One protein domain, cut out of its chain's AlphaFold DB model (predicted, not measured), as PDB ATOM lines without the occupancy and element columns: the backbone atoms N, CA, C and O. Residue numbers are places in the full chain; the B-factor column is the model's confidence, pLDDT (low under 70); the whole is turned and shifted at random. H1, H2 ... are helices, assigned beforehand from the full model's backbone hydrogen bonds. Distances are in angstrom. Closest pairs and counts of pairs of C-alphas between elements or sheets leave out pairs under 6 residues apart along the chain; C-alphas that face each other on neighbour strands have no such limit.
ATOM      1  N   LEU A  30      53.255  23.563 -78.242       64.56
ATOM      2  CA  LEU A  30      53.553  23.759 -76.816       64.56
ATOM      3  C   LEU A  30      52.742  24.933 -76.231       64.56
ATOM      4  O   LEU A  30      52.326  24.911 -75.073       64.56
ATOM      5  N   GLN A  31      52.437  25.927 -77.075       68.94
ATOM      6  CA  GLN A  31      51.571  27.061 -76.762       68.94
ATOM      7  C   GLN A  31      50.142  26.674 -76.356       68.94
ATOM      8  O   GLN A  31      49.608  27.258 -75.411       68.94
ATOM      9  N   LYS A  32      49.507  25.700 -77.023       70.12
ATOM     10  CA  LYS A  32      48.145  25.242 -76.689       70.12
ATOM     11  C   LYS A  32      48.122  24.507 -75.355       70.12
ATOM     12  O   LYS A  32      47.195  24.696 -74.568       70.12
ATOM     13  N   PHE A  33      49.160  23.717 -75.079       71.00
ATOM     14  CA  PHE A  33      49.317  23.063 -73.783       71.00
ATOM     15  C   PHE A  33      49.519  24.084 -72.654       71.00
ATOM     16  O   PHE A  33      48.854  23.992 -71.624       71.00
ATOM     17  N   ILE A  34      50.365  25.100 -72.863       73.25
ATOM     18  CA  ILE A  34      50.585  26.181 -71.889       73.25
ATOM     19  C   ILE A  34      49.291  26.966 -71.628       73.25
ATOM     20  O   ILE A  34      48.965  27.225 -70.471       73.25
ATOM     21  N   HIS A  35      48.505  27.284 -72.662       79.12
ATOM     22  CA  HIS A  35      47.208  27.947 -72.480       79.12
ATOM     23  C   HIS A  35      46.220  27.082 -71.688       79.12
ATOM     24  O   HIS A  35      45.579  27.578 -70.763       79.12
ATOM     25  N   TYR A  36      46.122  25.785 -71.997       77.44
ATOM     26  CA  TYR A  36      45.292  24.855 -71.226       77.44
ATOM     27  C   TYR A  36      45.740  24.777 -69.759       77.44
ATOM     28  O   TYR A  36      44.907  24.748 -68.851       77.44
ATOM     29  N   LEU A  37      47.055  24.802 -69.523       80.38
ATOM     30  CA  LEU A  37      47.633  24.807 -68.187       80.38
ATOM     31  C   LEU A  37      47.217  26.058 -67.404       80.38
ATOM     32  O   LEU A  37      46.703  25.944 -66.293       80.38
ATOM     33  N   PHE A  38      47.351  27.237 -68.011       84.25
ATOM     34  CA  PHE A  38      46.922  28.497 -67.407       84.25
ATOM     35  C   PHE A  38      45.427  28.513 -67.082       84.25
ATOM     36  O   PHE A  38      45.054  28.844 -65.958       84.25
ATOM     37  N   VAL A  39      44.570  28.106 -68.025       84.50
ATOM     38  CA  VAL A  39      43.112  28.080 -67.817       84.50
ATOM     39  C   VAL A  39      42.735  27.123 -66.691       84.50
ATOM     40  O   VAL A  39      41.949  27.481 -65.820       84.50
ATOM     41  N   SER A  40      43.317  25.923 -66.656       77.44
ATOM     42  CA  SER A  40      43.011  24.942 -65.613       77.44
ATOM     43  C   SER A  40      43.462  25.402 -64.225       77.44
ATOM     44  O   SER A  40      42.741  25.151 -63.260       77.44
ATOM     45  N   ILE A  41      44.614  26.072 -64.108       86.75
ATOM     46  CA  ILE A  41      45.056  26.656 -62.834       86.75
ATOM     47  C   ILE A  41      44.107  27.779 -62.418       86.75
ATOM     48  O   ILE A  41      43.668  27.810 -61.270       86.75
ATOM     49  N   LEU A  42      43.739  28.663 -63.346       89.38
ATOM     50  CA  LEU A  42      42.843  29.783 -63.068       89.38
ATOM     51  C   LEU A  42      41.458  29.297 -62.617       89.38
ATOM     52  O   LEU A  42      40.946  29.763 -61.603       89.38
ATOM     53  N   CYS A  43      40.889  28.303 -63.306       81.38
ATOM     54  CA  CYS A  43      39.653  27.643 -62.888       81.38
ATOM     55  C   CYS A  43      39.789  27.018 -61.496       81.38
ATOM     56  O   CYS A  43      38.902  27.202 -60.667       81.38
ATOM     57  N   GLY A  44      40.897  26.326 -61.211       79.88
ATOM     58  CA  GLY A  44      41.157  25.759 -59.887       79.88
ATOM     59  C   GLY A  44      41.169  26.824 -58.788       79.88
ATOM     60  O   GLY A  44      40.499  26.661 -57.771       79.88
ATOM     61  N   ILE A  45      41.859  27.944 -59.016       86.50
ATOM     62  CA  ILE A  45      41.909  29.074 -58.077       86.50
ATOM     63  C   ILE A  45      40.512  29.658 -57.862       86.50
ATOM     64  O   ILE A  45      40.104  29.833 -56.719       86.50
ATOM     65  N   ILE A  46      39.757  29.918 -58.933       87.88
ATOM     66  CA  ILE A  46      38.396  30.468 -58.841       87.88
ATOM     67  C   ILE A  46      37.490  29.542 -58.025       87.88
ATOM     68  O   ILE A  46      36.756  30.013 -57.159       87.88
ATOM     69  N   VAL A  47      37.564  28.230 -58.258       80.81
ATOM     70  CA  VAL A  47      36.774  27.243 -57.511       80.81
ATOM     71  C   VAL A  47      37.174  27.225 -56.036       80.81
ATOM     72  O   VAL A  47      36.297  27.272 -55.177       80.81
ATOM     73  N   ILE A  48      38.472  27.208 -55.718       73.19
ATOM     74  CA  ILE A  48      38.957  27.227 -54.328       73.19
ATOM     75  C   ILE A  48      38.506  28.505 -53.621       73.19
ATOM     76  O   ILE A  48      37.955  28.439 -52.526       73.19
ATOM     77  N   VAL A  49      38.689  29.663 -54.256       78.00
ATOM     78  CA  VAL A  49      38.304  30.963 -53.699       78.00
ATOM     79  C   VAL A  49      36.793  31.040 -53.494       78.00
ATOM     80  O   VAL A  49      36.350  31.431 -52.418       78.00
ATOM     81  N   GLY A  50      35.995  30.616 -54.478       77.81
ATOM     82  CA  GLY A  50      34.537  30.565 -54.355       77.81
ATOM     83  C   GLY A  50      34.093  29.647 -53.218       77.81
ATOM     84  O   GLY A  50      33.264  30.030 -52.397       77.81
ATOM     85  N   THR A  51      34.709  28.471 -53.102       73.94
ATOM     86  CA  THR A  51      34.398  27.518 -52.031       73.94
ATOM     87  C   THR A  51      34.775  28.080 -50.658       73.94
ATOM     88  O   THR A  51      33.960  28.034 -49.741       73.94
ATOM     89  N   LEU A  52      35.960  28.681 -50.502       73.62
ATOM     90  CA  LEU A  52      36.373  29.325 -49.249       73.62
ATOM     91  C   LEU A  52      35.447  30.487 -48.868       73.62
ATOM     92  O   LEU A  52      35.063  30.608 -47.705       73.62
ATOM     93  N   CYS A  53      35.041  31.299 -49.847       78.56
ATOM     94  CA  CYS A  53      34.120  32.416 -49.649       78.56
ATOM     95  C   CYS A  53      32.738  31.963 -49.152       78.56
ATOM     96  O   CYS A  53      32.096  32.711 -48.427       78.56
ATOM     97  N   LEU A  54      32.290  30.745 -49.480       76.62
ATOM     98  CA  LEU A  54      31.064  30.157 -48.923       76.62
ATOM     99  C   LEU A  54      31.284  29.417 -47.593       76.62
ATOM    100  O   LEU A  54      30.416  29.453 -46.721       76.62
ATOM    101  N   ILE A  55      32.432  28.763 -47.406       74.56
ATOM    102  CA  ILE A  55      32.737  28.022 -46.174       74.56
ATOM    103  C   ILE A  55      32.850  28.969 -44.976       74.56
ATOM    104  O   ILE A  55      32.278  28.687 -43.926       74.56
ATOM    105  N   ILE A  56      33.550  30.099 -45.119       73.50
ATOM    106  CA  ILE A  56      33.758  31.064 -44.027       73.50
ATOM    107  C   ILE A  56      32.426  31.578 -43.439       73.50
ATOM    108  O   ILE A  56      32.239  31.447 -42.227       73.50
ATOM    109  N   PRO A  57      31.470  32.112 -44.229       71.69
ATOM    110  CA  PRO A  57      30.177  32.533 -43.698       71.69
ATOM    111  C   PRO A  57      29.352  31.347 -43.191       71.69
ATOM    112  O   PRO A  57      28.648  31.495 -42.197       71.69
ATOM    113  N   GLY A  58      29.467  30.161 -43.800       74.62
ATOM    114  CA  GLY A  58      28.807  28.949 -43.309       74.62
ATOM    115  C   GLY A  58      29.248  28.566 -41.892       74.62
ATOM    116  O   GLY A  58      28.409  28.377 -41.013       74.62
ATOM    117  N   ILE A  59      30.560  28.526 -41.645       71.25
ATOM    118  CA  ILE A  59      31.148  28.265 -40.319       71.25
ATOM    119  C   ILE A  59      30.758  29.369 -39.331       71.25
ATOM    120  O   ILE A  59      30.399  29.080 -38.188       71.25
ATOM    121  N   TYR A  60      30.773  30.626 -39.776       69.69
ATOM    122  CA  TYR A  60      30.372  31.768 -38.960       69.69
ATOM    123  C   TYR A  60      28.918  31.658 -38.483       69.69
ATOM    124  O   TYR A  60      28.651  31.761 -37.285       69.69
ATOM    125  N   LEU A  61      27.976  31.383 -39.389       68.25
ATOM    126  CA  LEU A  61      26.571  31.189 -39.027       68.25
ATOM    127  C   LEU A  61      26.390  29.947 -38.146       68.25
ATOM    128  O   LEU A  61      25.718  30.034 -37.122       68.25
ATOM    129  N   ALA A  62      27.019  28.820 -38.493       67.06
ATOM    130  CA  ALA A  62      26.919  27.588 -37.716       67.06
ATOM    131  C   ALA A  62      27.366  27.793 -36.261       67.06
ATOM    132  O   ALA A  62      26.655  27.386 -35.345       67.06
ATOM    133  N   SER A  63      28.481  28.499 -36.040       66.38
ATOM    134  CA  SER A  63      28.971  28.814 -34.690       66.38
ATOM    135  C   SER A  63      27.961  29.588 -33.842       66.38
ATOM    136  O   SER A  63      27.829  29.326 -32.647       66.38
ATOM    137  N   ARG A  64      27.219  30.516 -34.458       66.56
ATOM    138  CA  ARG A  64      26.219  31.339 -33.771       66.56
ATOM    139  C   ARG A  64      24.917  30.588 -33.529       66.56
ATOM    140  O   ARG A  64      24.366  30.671 -32.437       66.56
ATOM    141  N   LEU A  65      24.446  29.825 -34.512       67.31
ATOM    142  CA  LEU A  65      23.196  29.077 -34.388       67.31
ATOM    143  C   LEU A  65      23.319  27.817 -33.525       67.31
ATOM    144  O   LEU A  65      22.301  27.369 -33.000       67.31
ATOM    145  N   MET A  66      24.523  27.262 -33.340       67.31
ATOM    146  CA  MET A  66      24.698  26.051 -32.534       67.31
ATOM    147  C   MET A  66      24.182  26.258 -31.105       67.31
ATOM    148  O   MET A  66      23.426  25.427 -30.618       67.31
ATOM    149  N   PHE A  67      24.478  27.399 -30.474       65.06
ATOM    150  CA  PHE A  67      23.994  27.716 -29.124       65.06
ATOM    151  C   PHE A  67      22.507  28.061 -29.056       65.06
ATOM    152  O   PHE A  67      21.888  27.834 -28.020       65.06
ATOM    153  N   ALA A  68      21.916  28.575 -30.137       67.50
ATOM    154  CA  ALA A  68      20.490  28.890 -30.161       67.50
ATOM    155  C   ALA A  68      19.641  27.636 -29.901       67.50
ATOM    156  O   ALA A  68      18.689  27.701 -29.133       67.50
ATOM    157  N   GLN A  69      20.021  26.487 -30.474       66.31
ATOM    158  CA  GLN A  69      19.308  25.224 -30.255       66.31
ATOM    159  C   GLN A  69      19.387  24.757 -28.795       66.31
ATOM    160  O   GLN A  69      18.364  24.367 -28.237       66.31
ATOM    161  N   TYR A  70      20.562  24.852 -28.158       66.50
ATOM    162  CA  TYR A  70      20.719  24.500 -26.740       66.50
ATOM    163  C   TYR A  70      19.889  25.416 -25.834       66.50
ATOM    164  O   TYR A  70      19.182  24.915 -24.971       66.50
ATOM    165  N   ILE A  71      19.889  26.730 -26.078       66.94
ATOM    166  CA  ILE A  71      19.140  27.704 -25.266       66.94
ATOM    167  C   ILE A  71      17.620  27.496 -25.379       66.94
ATOM    168  O   ILE A  71      16.912  27.634 -24.385       66.94
ATOM    169  N   VAL A  72      17.102  27.145 -26.563       71.12
ATOM    170  CA  VAL A  72      15.669  26.822 -26.727       71.12
ATOM    171  C   VAL A  72      15.281  25.611 -25.877       71.12
ATOM    172  O   VAL A  72      14.211  25.609 -25.274       71.12
ATOM    173  N   VAL A  73      16.136  24.586 -25.827       71.94
ATOM    174  CA  VAL A  73      15.866  23.353 -25.071       71.94
ATOM    175  C   VAL A  73      16.040  23.564 -23.565       71.94
ATOM    176  O   VAL A  73      15.231  23.063 -22.791       71.94
ATOM    177  N   ASP A  74      17.069  24.305 -23.161       68.62
ATOM    178  CA  ASP A  74      17.465  24.502 -21.763       68.62
ATOM    179  C   ASP A  74      16.588  25.541 -21.044       68.62
ATOM    180  O   ASP A  74      16.113  25.308 -19.936       68.62
ATOM    181  N   GLU A  75      16.292  26.673 -21.692       65.06
ATOM    182  CA  GLU A  75      15.500  27.751 -21.085       65.06
ATOM    183  C   GLU A  75      14.026  27.758 -21.519       65.06
ATOM    184  O   GLU A  75      13.240  28.552 -21.003       65.06
ATOM    185  N   SER A  76      13.605  26.885 -22.444       65.75
ATOM    186  CA  SER A  76      12.225  26.816 -22.975       65.75
ATOM    187  C   SER A  76      11.677  28.152 -23.515       65.75
ATOM    188  O   SER A  76      10.469  28.389 -23.536       65.75
ATOM    189  N   ILE A  77      12.571  29.042 -23.957       72.69
ATOM    190  CA  ILE A  77      12.224  30.362 -24.496       72.69
ATOM    191  C   ILE A  77      11.928  30.317 -26.001       72.69
ATOM    192  O   ILE A  77      12.419  29.457 -26.735       72.69
ATOM    193  N   SER A  78      11.137  31.283 -26.475       75.62
ATOM    194  CA  SER A  78      10.781  31.440 -27.890       75.62
ATOM    195  C   SER A  78      12.008  31.603 -28.804       75.62
ATOM    196  O   SER A  78      13.044  32.147 -28.407       75.62
ATOM    197  N   PHE A  79      11.877  31.141 -30.056       72.88
ATOM    198  CA  PHE A  79      12.970  31.072 -31.040       72.88
ATOM    199  C   PHE A  79      13.675  32.419 -31.275       72.88
ATOM    200  O   PHE A  79      14.883  32.467 -31.499       72.88
ATOM    201  N   ASP A  80      12.923  33.515 -31.219       72.56
ATOM    202  CA  ASP A  80      13.385  34.878 -31.453       72.56
ATOM    203  C   ASP A  80      14.328  35.346 -30.337       72.56
ATOM    204  O   ASP A  80      15.422  35.849 -30.608       72.56
ATOM    205  N   GLN A  81      13.949  35.106 -29.080       73.38
ATOM    206  CA  GLN A  81      14.768  35.447 -27.921       73.38
ATOM    207  C   GLN A  81      15.994  34.540 -27.811       73.38
ATOM    208  O   GLN A  81      17.084  35.030 -27.508       73.38
ATOM    209  N   ALA A  82      15.853  33.250 -28.129       72.69
ATOM    210  CA  ALA A  82      16.965  32.305 -28.116       72.69
ATOM    211  C   ALA A  82      18.058  32.672 -29.125       72.69
ATOM    212  O   ALA A  82      19.243  32.655 -28.787       72.69
ATOM    213  N   ILE A  83      17.678  33.076 -30.343       73.75
ATOM    214  CA  ILE A  83      18.638  33.541 -31.350       73.75
ATOM    215  C   ILE A  83      19.372  34.782 -30.838       73.75
ATOM    216  O   ILE A  83      20.602  34.810 -30.867       73.75
ATOM    217  N   LEU A  84      18.655  35.774 -30.306       75.00
ATOM    218  CA  LEU A  84      19.243  37.028 -29.819       75.00
ATOM    219  C   LEU A  84      20.183  36.814 -28.620       75.00
ATOM    220  O   LEU A  84      21.235  37.453 -28.528       75.00
ATOM    221  N   LYS A  85      19.824  35.892 -27.720       71.62
ATOM    222  CA  LYS A  85      20.626  35.511 -26.552       71.62
ATOM    223  C   LYS A  85      21.861  34.711 -26.964       71.62
ATOM    224  O   LYS A  85      22.959  35.049 -26.524       71.62
ATOM    225  N   SER A  86      21.714  33.759 -27.892       70.62
ATOM    226  CA  SER A  86      22.848  33.035 -28.484       70.62
ATOM    227  C   SER A  86      23.848  34.004 -29.108       70.62
ATOM    228  O   SER A  86      25.043  33.890 -28.855       70.62
ATOM    229  N   TRP A  87      23.351  35.026 -29.815       70.69
ATOM    230  CA  TRP A  87      24.155  36.031 -30.498       70.69
ATOM    231  C   TRP A  87      24.967  36.881 -29.528       70.69
ATOM    232  O   TRP A  87      26.115  37.202 -29.815       70.69
ATOM    233  N   LYS A  88      24.382  37.247 -28.379       73.44
ATOM    234  CA  LYS A  88      25.086  37.960 -27.304       73.44
ATOM    235  C   LYS A  88      26.134  37.075 -26.633       73.44
ATOM    236  O   LYS A  88      27.236  37.556 -26.409       73.44
ATOM    237  N   LEU A  89      25.821  35.802 -26.387       67.44
ATOM    238  CA  LEU A  89      26.752  34.827 -25.803       67.44
ATOM    239  C   LEU A  89      27.945  34.532 -26.723       67.44
ATOM    240  O   LEU A  89      29.061  34.346 -26.250       67.44
ATOM    241  N   THR A  90      27.739  34.541 -28.043       67.81
ATOM    242  CA  THR A  90      28.828  34.353 -29.015       67.81
ATOM    243  C   THR A  90      29.680  35.603 -29.229       67.81
ATOM    244  O   THR A  90      30.810  35.496 -29.715       67.81
ATOM    245  N   LYS A  91      29.157  36.796 -28.915       63.53
ATOM    246  CA  LYS A  91      29.798  38.080 -29.218       63.53
ATOM    247  C   LYS A  91      30.962  38.329 -28.254       63.53
ATOM    248  O   LYS A  91      30.764  38.786 -27.136       63.53
ATOM    249  N   GLY A  92      32.178  38.031 -28.707       66.62
ATOM    250  CA  GLY A  92      33.416  38.204 -27.933       66.62
ATOM    251  C   GLY A  92      34.386  37.026 -28.044       66.62
ATOM    252  O   GLY A  92      35.590  37.236 -27.970       66.62
ATOM    253  N   ASN A  93      33.884  35.818 -28.336       65.88
ATOM    254  CA  ASN A  93      34.688  34.590 -28.443       65.88
ATOM    255  C   ASN A  93      34.579  33.900 -29.818       65.88
ATOM    256  O   ASN A  93      34.811  32.698 -29.950       65.88
ATOM    257  N   GLU A  94      34.265  34.673 -30.862       69.00
ATOM    258  CA  GLU A  94      34.047  34.198 -32.241       69.00
ATOM    259  C   GLU A  94      35.256  33.404 -32.767       69.00
ATOM    260  O   GLU A  94      35.101  32.349 -33.375       69.00
ATOM    261  N   TRP A  95      36.470  33.857 -32.439       67.06
ATOM    262  CA  TRP A  95      37.723  33.188 -32.798       67.06
ATOM    263  C   TRP A  95      37.887  31.812 -32.151       67.06
ATOM    264  O   TRP A  95      38.328  30.874 -32.812       67.06
ATOM    265  N   ASN A  96      37.499  31.675 -30.882       69.19
ATOM    266  CA  ASN A  96      37.614  30.407 -30.164       69.19
ATOM    267  C   ASN A  96      36.606  29.379 -30.704       69.19
ATOM    268  O   ASN A  96      36.893  28.188 -30.794       69.19
ATOM    269  N   LEU A  97      35.440  29.856 -31.142       70.12
ATOM    270  CA  LEU A  97      34.419  29.026 -31.771       70.12
ATOM    271  C   LEU A  97      34.785  28.600 -33.188       70.12
ATOM    272  O   LEU A  97      34.590  27.439 -33.535       70.12
ATOM    273  N   ILE A  98      35.369  29.496 -33.983       70.69
ATOM    274  CA  ILE A  98      35.920  29.141 -35.296       70.69
ATOM    275  C   ILE A  98      37.013  28.074 -35.136       70.69
ATOM    276  O   ILE A  98      37.018  27.099 -35.886       70.69
ATOM    277  N   ALA A  99      37.887  28.202 -34.130       72.75
ATOM    278  CA  ALA A  99      38.887  27.182 -33.817       72.75
ATOM    279  C   ALA A  99      38.244  25.839 -33.417       72.75
ATOM    280  O   ALA A  99      38.657  24.795 -33.916       72.75
ATOM    281  N   PHE A 100      37.191  25.847 -32.593       73.38
ATOM    282  CA  PHE A 100      36.448  24.633 -32.231       73.38
ATOM    283  C   PHE A 100      35.790  23.953 -33.444       73.38
ATOM    284  O   PHE A 100      35.876  22.733 -33.596       73.38
ATOM    285  N   LEU A 101      35.181  24.729 -34.347       70.94
ATOM    286  CA  LEU A 101      34.628  24.222 -35.608       70.94
ATOM    287  C   LEU A 101      35.713  23.638 -36.511       70.94
ATOM    288  O   LEU A 101      35.504  22.589 -37.115       70.94
ATOM    289  N   PHE A 102      36.884  24.272 -36.569       74.12
ATOM    290  CA  PHE A 102      38.022  23.768 -37.330       74.12
ATOM    291  C   PHE A 102      38.536  22.432 -36.773       74.12
ATOM    292  O   PHE A 102      38.738  21.483 -37.528       74.12
ATOM    293  N   VAL A 103      38.672  22.316 -35.449       75.94
ATOM    294  CA  VAL A 103      39.042  21.053 -34.789       75.94
ATOM    295  C   VAL A 103      37.979  19.983 -35.032       75.94
ATOM    296  O   VAL A 103      38.318  18.860 -35.393       75.94
ATOM    297  N   THR A 104      36.695  20.330 -34.917       69.50
ATOM    298  CA  THR A 104      35.578  19.416 -35.203       69.50
ATOM    299  C   THR A 104      35.630  18.916 -36.645       69.50
ATOM    300  O   THR A 104      35.478  17.721 -36.887       69.50
ATOM    301  N   PHE A 105      35.914  19.798 -37.607       72.62
ATOM    302  CA  PHE A 105      36.096  19.426 -39.007       72.62
ATOM    303  C   PHE A 105      37.275  18.461 -39.199       72.62
ATOM    304  O   PHE A 105      37.128  17.461 -39.899       72.62
ATOM    305  N   LEU A 106      38.413  18.697 -38.535       72.75
ATOM    306  CA  LEU A 106      39.550  17.767 -38.544       72.75
ATOM    307  C   LEU A 106      39.172  16.397 -37.970       72.75
ATOM    308  O   LEU A 106      39.520  15.375 -38.556       72.75
ATOM    309  N   VAL A 107      38.436  16.364 -36.857       75.25
ATOM    310  CA  VAL A 107      37.957  15.115 -36.244       75.25
ATOM    311  C   VAL A 107      37.017  14.371 -37.192       75.25
ATOM    312  O   VAL A 107      37.156  13.162 -37.356       75.25
ATOM    313  N   PHE A 108      36.112  15.076 -37.875       68.62
ATOM    314  CA  PHE A 108      35.255  14.491 -38.909       68.62
ATOM    315  C   PHE A 108      36.061  13.939 -40.087       68.62
ATOM    316  O   PHE A 108      35.754  12.854 -40.574       68.62
ATOM    317  N   LEU A 109      37.107  14.642 -40.524       70.94
ATOM    318  CA  LEU A 109      37.970  14.218 -41.627       70.94
ATOM    319  C   LEU A 109      38.757  12.950 -41.261       70.94
ATOM    320  O   LEU A 109      38.826  12.013 -42.057       70.94
ATOM    321  N   ILE A 110      39.267  12.872 -40.029       72.38
ATOM    322  CA  ILE A 110      39.902  11.667 -39.474       72.38
ATOM    323  C   ILE A 110      38.876  10.530 -39.340       72.38
ATOM    324  O   ILE A 110      39.157   9.396 -39.726       72.38
ATOM    325  N   GLY A 111      37.668  10.824 -38.850       65.69
ATOM    326  CA  GLY A 111      36.575   9.856 -38.726       65.69
ATOM    327  C   GLY A 111      36.084   9.317 -40.074       65.69
ATOM    328  O   GLY A 111      35.727   8.143 -40.172       65.69
ATOM    329  N   PHE A 112      36.123  10.143 -41.121       66.31
ATOM    330  CA  PHE A 112      35.824   9.751 -42.497       66.31
ATOM    331  C   PHE A 112      36.923   8.853 -43.080       66.31
ATOM    332  O   PHE A 112      36.616   7.837 -43.702       66.31
ATOM    333  N   LEU A 113      38.200   9.168 -42.817       66.31
ATOM    334  CA  LEU A 113      39.335   8.299 -43.161       66.31
ATOM    335  C   LEU A 113      39.266   6.941 -42.443       66.31
ATOM    336  O   LEU A 113      39.702   5.933 -42.994       66.31
ATOM    337  N   ALA A 114      38.669   6.896 -41.250       67.50
ATOM    338  CA  ALA A 114      38.433   5.686 -40.464       67.50
ATOM    339  C   ALA A 114      37.165   4.897 -40.884       67.50
ATOM    340  O   ALA A 114      36.485   4.317 -40.034       67.50
ATOM    341  N   LEU A 115      36.845   4.857 -42.188       59.47
ATOM    342  CA  LEU A 115      35.822   3.982 -42.794       59.47
ATOM    343  C   LEU A 115      34.418   4.084 -42.155       59.47
ATOM    344  O   LEU A 115      33.808   3.064 -41.846       59.47
ATOM    345  N   PHE A 116      33.884   5.297 -41.955       58.03
ATOM    346  CA  PHE A 116      32.539   5.573 -41.390       58.03
ATOM    347  C   PHE A 116      32.290   5.112 -39.937       58.03
ATOM    348  O   PHE A 116      31.449   5.702 -39.258       58.03
ATOM    349  N   VAL A 117      33.036   4.135 -39.411       60.41
ATOM    350  CA  VAL A 117      32.956   3.685 -38.010       60.41
ATOM    351  C   VAL A 117      33.405   4.801 -37.062       60.41
ATOM    352  O   VAL A 117      32.810   4.998 -36.004       60.41
ATOM    353  N   GLY A 118      34.389   5.605 -37.478       58.06
ATOM    354  CA  GLY A 118      34.819   6.791 -36.737       58.06
ATOM    355  C   GLY A 118      33.725   7.854 -36.575       58.06
ATOM    356  O   GLY A 118      33.710   8.554 -35.565       58.06
ATOM    357  N   LEU A 119      32.767   7.949 -37.506       57.56
ATOM    358  CA  LEU A 119      31.670   8.923 -37.433       57.56
ATOM    359  C   LEU A 119      30.697   8.612 -36.286       57.56
ATOM    360  O   LEU A 119      30.268   9.526 -35.588       57.56
ATOM    361  N   LEU A 120      30.394   7.328 -36.048       64.19
ATOM    362  CA  LEU A 120      29.502   6.899 -34.961       64.19
ATOM    363  C   LEU A 120      30.040   7.269 -33.575       64.19
ATOM    364  O   LEU A 120      29.258   7.567 -32.678       64.19
ATOM    365  N   VAL A 121      31.364   7.275 -33.409       62.59
ATOM    366  CA  VAL A 121      32.029   7.652 -32.153       62.59
ATOM    367  C   VAL A 121      32.272   9.164 -32.083       62.59
ATOM    368  O   VAL A 121      32.166   9.756 -31.012       62.59
ATOM    369  N   ALA A 122      32.529   9.821 -33.218       63.44
ATOM    370  CA  ALA A 122      32.731  11.266 -33.269       63.44
ATOM    371  C   ALA A 122      31.464  12.055 -32.901       63.44
ATOM    372  O   ALA A 122      31.564  13.047 -32.185       63.44
ATOM    373  N   ILE A 123      30.276  11.610 -33.329       69.50
ATOM    374  CA  ILE A 123      29.001  12.294 -33.039       69.50
ATOM    375  C   ILE A 123      28.766  12.506 -31.525       69.50
ATOM    376  O   ILE A 123      28.586  13.658 -31.121       69.50
ATOM    377  N   PRO A 124      28.793  11.471 -30.658       74.31
ATOM    378  CA  PRO A 124      28.575  11.657 -29.223       74.31
ATOM    379  C   PRO A 124      29.701  12.455 -28.558       74.31
ATOM    380  O   PRO A 124      29.430  13.250 -27.663       74.31
ATOM    381  N   ILE A 125      30.949  12.313 -29.019       73.94
ATOM    382  CA  ILE A 125      32.082  13.087 -28.491       73.94
ATOM    383  C   ILE A 125      31.911  14.577 -28.794       73.94
ATOM    384  O   ILE A 125      32.073  15.405 -27.902       73.94
ATOM    385  N   VAL A 126      31.545  14.932 -30.029       72.69
ATOM    386  CA  VAL A 126      31.302  16.328 -30.423       72.69
ATOM    387  C   VAL A 126      30.098  16.896 -29.673       72.69
ATOM    388  O   VAL A 126      30.142  18.046 -29.238       72.69
ATOM    389  N   SER A 127      29.051  16.097 -29.454       70.44
ATOM    390  CA  SER A 127      27.888  16.505 -28.657       70.44
ATOM    391  C   SER A 127      28.263  16.801 -27.198       70.44
ATOM    392  O   SER A 127      27.937  17.873 -26.692       70.44
ATOM    393  N   LEU A 128      29.033  15.921 -26.550       77.12
ATOM    394  CA  LEU A 128      29.513  16.123 -25.178       77.12
ATOM    395  C   LEU A 128      30.481  17.306 -25.069       77.12
ATOM    396  O   LEU A 128      30.378  18.108 -24.143       77.12
ATOM    397  N   ALA A 129      31.388  17.454 -26.036       75.44
ATOM    398  CA  ALA A 129      32.299  18.590 -26.094       75.44
ATOM    399  C   ALA A 129      31.514  19.902 -26.217       75.44
ATOM    400  O   ALA A 129      31.767  20.838 -25.464       75.44
ATOM    401  N   THR A 130      30.500  19.937 -27.084       68.75
ATOM    402  CA  THR A 130      29.622  21.101 -27.253       68.75
ATOM    403  C   THR A 130      28.864  21.438 -25.967       68.75
ATOM    404  O   THR A 130      28.827  22.601 -25.570       68.75
ATOM    405  N   ALA A 131      28.326  20.428 -25.276       71.69
ATOM    406  CA  ALA A 131      27.636  20.607 -24.001       71.69
ATOM    407  C   ALA A 131      28.571  21.153 -22.905       71.69
ATOM    408  O   ALA A 131      28.209  22.083 -22.189       71.69
ATOM    409  N   SER A 132      29.803  20.641 -22.809       74.31
ATOM    410  CA  SER A 132      30.792  21.139 -21.838       74.31
ATOM    411  C   SER A 132      31.202  22.593 -22.102       74.31
ATOM    412  O   SER A 132      31.371  23.381 -21.171       74.31
ATOM    413  N   LEU A 133      31.302  22.973 -23.376       74.69
ATOM    414  CA  LEU A 133      31.637  24.329 -23.803       74.69
ATOM    415  C   LEU A 133      30.497  25.308 -23.494       74.69
ATOM    416  O   LEU A 133      30.751  26.421 -23.038       74.69
ATOM    417  N   TYR A 134      29.247  24.874 -23.682       68.50
ATOM    418  CA  TYR A 134      28.062  25.634 -23.286       68.50
ATOM    419  C   TYR A 134      28.038  25.906 -21.778       68.50
ATOM    420  O   TYR A 134      27.892  27.065 -21.390       68.50
ATOM    421  N   LEU A 135      28.263  24.878 -20.948       73.69
ATOM    422  CA  LEU A 135      28.304  25.008 -19.485       73.69
ATOM    423  C   LEU A 135      29.419  25.951 -19.014       73.69
ATOM    424  O   LEU A 135      29.191  26.807 -18.164       73.69
ATOM    425  N   CYS A 136      30.603  25.861 -19.622       71.62
ATOM    426  CA  CYS A 136      31.728  26.741 -19.303       71.62
ATOM    427  C   CYS A 136      31.415  28.221 -19.599       71.62
ATOM    428  O   CYS A 136      31.740  29.108 -18.807       71.62
ATOM    429  N   PHE A 137      30.734  28.508 -20.714       64.56
ATOM    430  CA  PHE A 137      30.326  29.876 -21.045       64.56
ATOM    431  C   PHE A 137      29.179  30.397 -20.169       64.56
ATOM    432  O   PHE A 137      29.161  31.587 -19.850       64.56
ATOM    433  N   THR A 138      28.242  29.539 -19.752       62.56
ATOM    434  CA  THR A 138      27.135  29.944 -18.866       62.56
ATOM    435  C   THR A 138      27.595  30.173 -17.427       62.56
ATOM    436  O   THR A 138      27.194  31.173 -16.832       62.56
ATOM    437  N   GLU A 139      28.502  29.351 -16.887       61.50
ATOM    438  CA  GLU A 139      29.107  29.582 -15.562       61.50
ATOM    439  C   GLU A 139      29.861  30.916 -15.490       61.50
ATOM    440  O   GLU A 139      29.815  31.613 -14.474       61.50
ATOM    441  N   HIS A 140      30.536  31.313 -16.571       56.16
ATOM    442  CA  HIS A 140      31.245  32.591 -16.608       56.16
ATOM    443  C   HIS A 140      30.294  33.795 -16.615       56.16
ATOM    444  O   HIS A 140      30.625  34.850 -16.078       56.16
ATOM    445  N   SER A 141      29.091  33.627 -17.170       51.62
ATOM    446  CA  SER A 141      28.069  34.673 -17.214       51.62
ATOM    447  C   SER A 141      27.271  34.810 -15.908       51.62
ATOM    448  O   SER A 141      26.554  35.793 -15.766       51.62
ATOM    449  N   SER A 142      27.393  33.862 -14.964       45.12
ATOM    450  CA  SER A 142      26.738  33.907 -13.642       45.12
ATOM    451  C   SER A 142      27.586  34.582 -12.549       45.12
ATOM    452  O   SER A 142      27.119  34.729 -11.419       45.12
ATOM    453  N   LYS A 143      28.843  34.939 -12.850       44.84
ATOM    454  CA  LYS A 143      29.764  35.640 -11.933       44.84
ATOM    455  C   LYS A 143      29.885  37.147 -12.205       44.84
ATOM    456  O   LYS A 143      30.688  37.803 -11.541       44.84
TER     457      LYS A 143
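AT A GLANCE: This is residues 30 to 143 of the 144 residues of the protein "GPDPase_memb domain-containing protein" of Flavobacteriales bacterium (UniProt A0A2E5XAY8). One very long helix, H1, sticks out as an arm with residues 30 to 55, and its later part enters a body of three more helices. There short H2 crosses H1 on one side, while the helical hairpin of H3 and H4 reaches away on the other. The printed part has 114 residues with four named helices, H1 to H4 in chain order, and no named strand; the class is all helix. It is only just loose, close to extended, with a radius of gyration of the C-alphas of 19.8 A and spans of 69 by 33 by 24 A.

IN THESE COORDINATES: H1, residues 30 to 75, runs 67.6 A from C-alpha 30 at (53.553, 23.759, -76.816) to C-alpha 75 at (15.500, 27.751, -21.085). It has a kink of 26 degrees near residue 61. H2 holds residues 79 to 90, 16.3 A. H3, residues 94 to 113, measures 28.6 A. H4, residues 117 to 141, measures 37.6 A and ends at (28.069, 34.673, -17.214).

HOW THE PARTS SIT: H1 touches H2 with residues 63 to 72 alone, closest at the C-alphas of Ala 68 and Ser 86, 5.1 A; the tilt of 69 degrees is steep, only just short of about perpendicular. H1 touches H3 with residues 59 to 63 alone, closest at the C-alphas of Ser 63 and Leu 97, 6.2 A. H3 and H4 form a hairpin, opposite ways at a shallow tilt of 14 degrees; their closest C-alphas, Gly 111 and Gly 118, are 4.1 A apart. H1 and H4 are close but not clearly touching, with C-alphas of Phe 67 and Tyr 134 at 7.4 A. Every O i to N i+4 pair is within hydrogen-bond range in H2 and H3, 37 of 42 in H1 and 19 of 21 in H4.

THE WHOLE: The C-alphas of Leu 30 and Lys 143, the two farthest apart, are 70.1 A apart. The printed part has no cut, and its three links are tight. Mean pLDDT of the printed part is 70.5; 49 residues are under 70, among them 60 to 71 and 111 to 123.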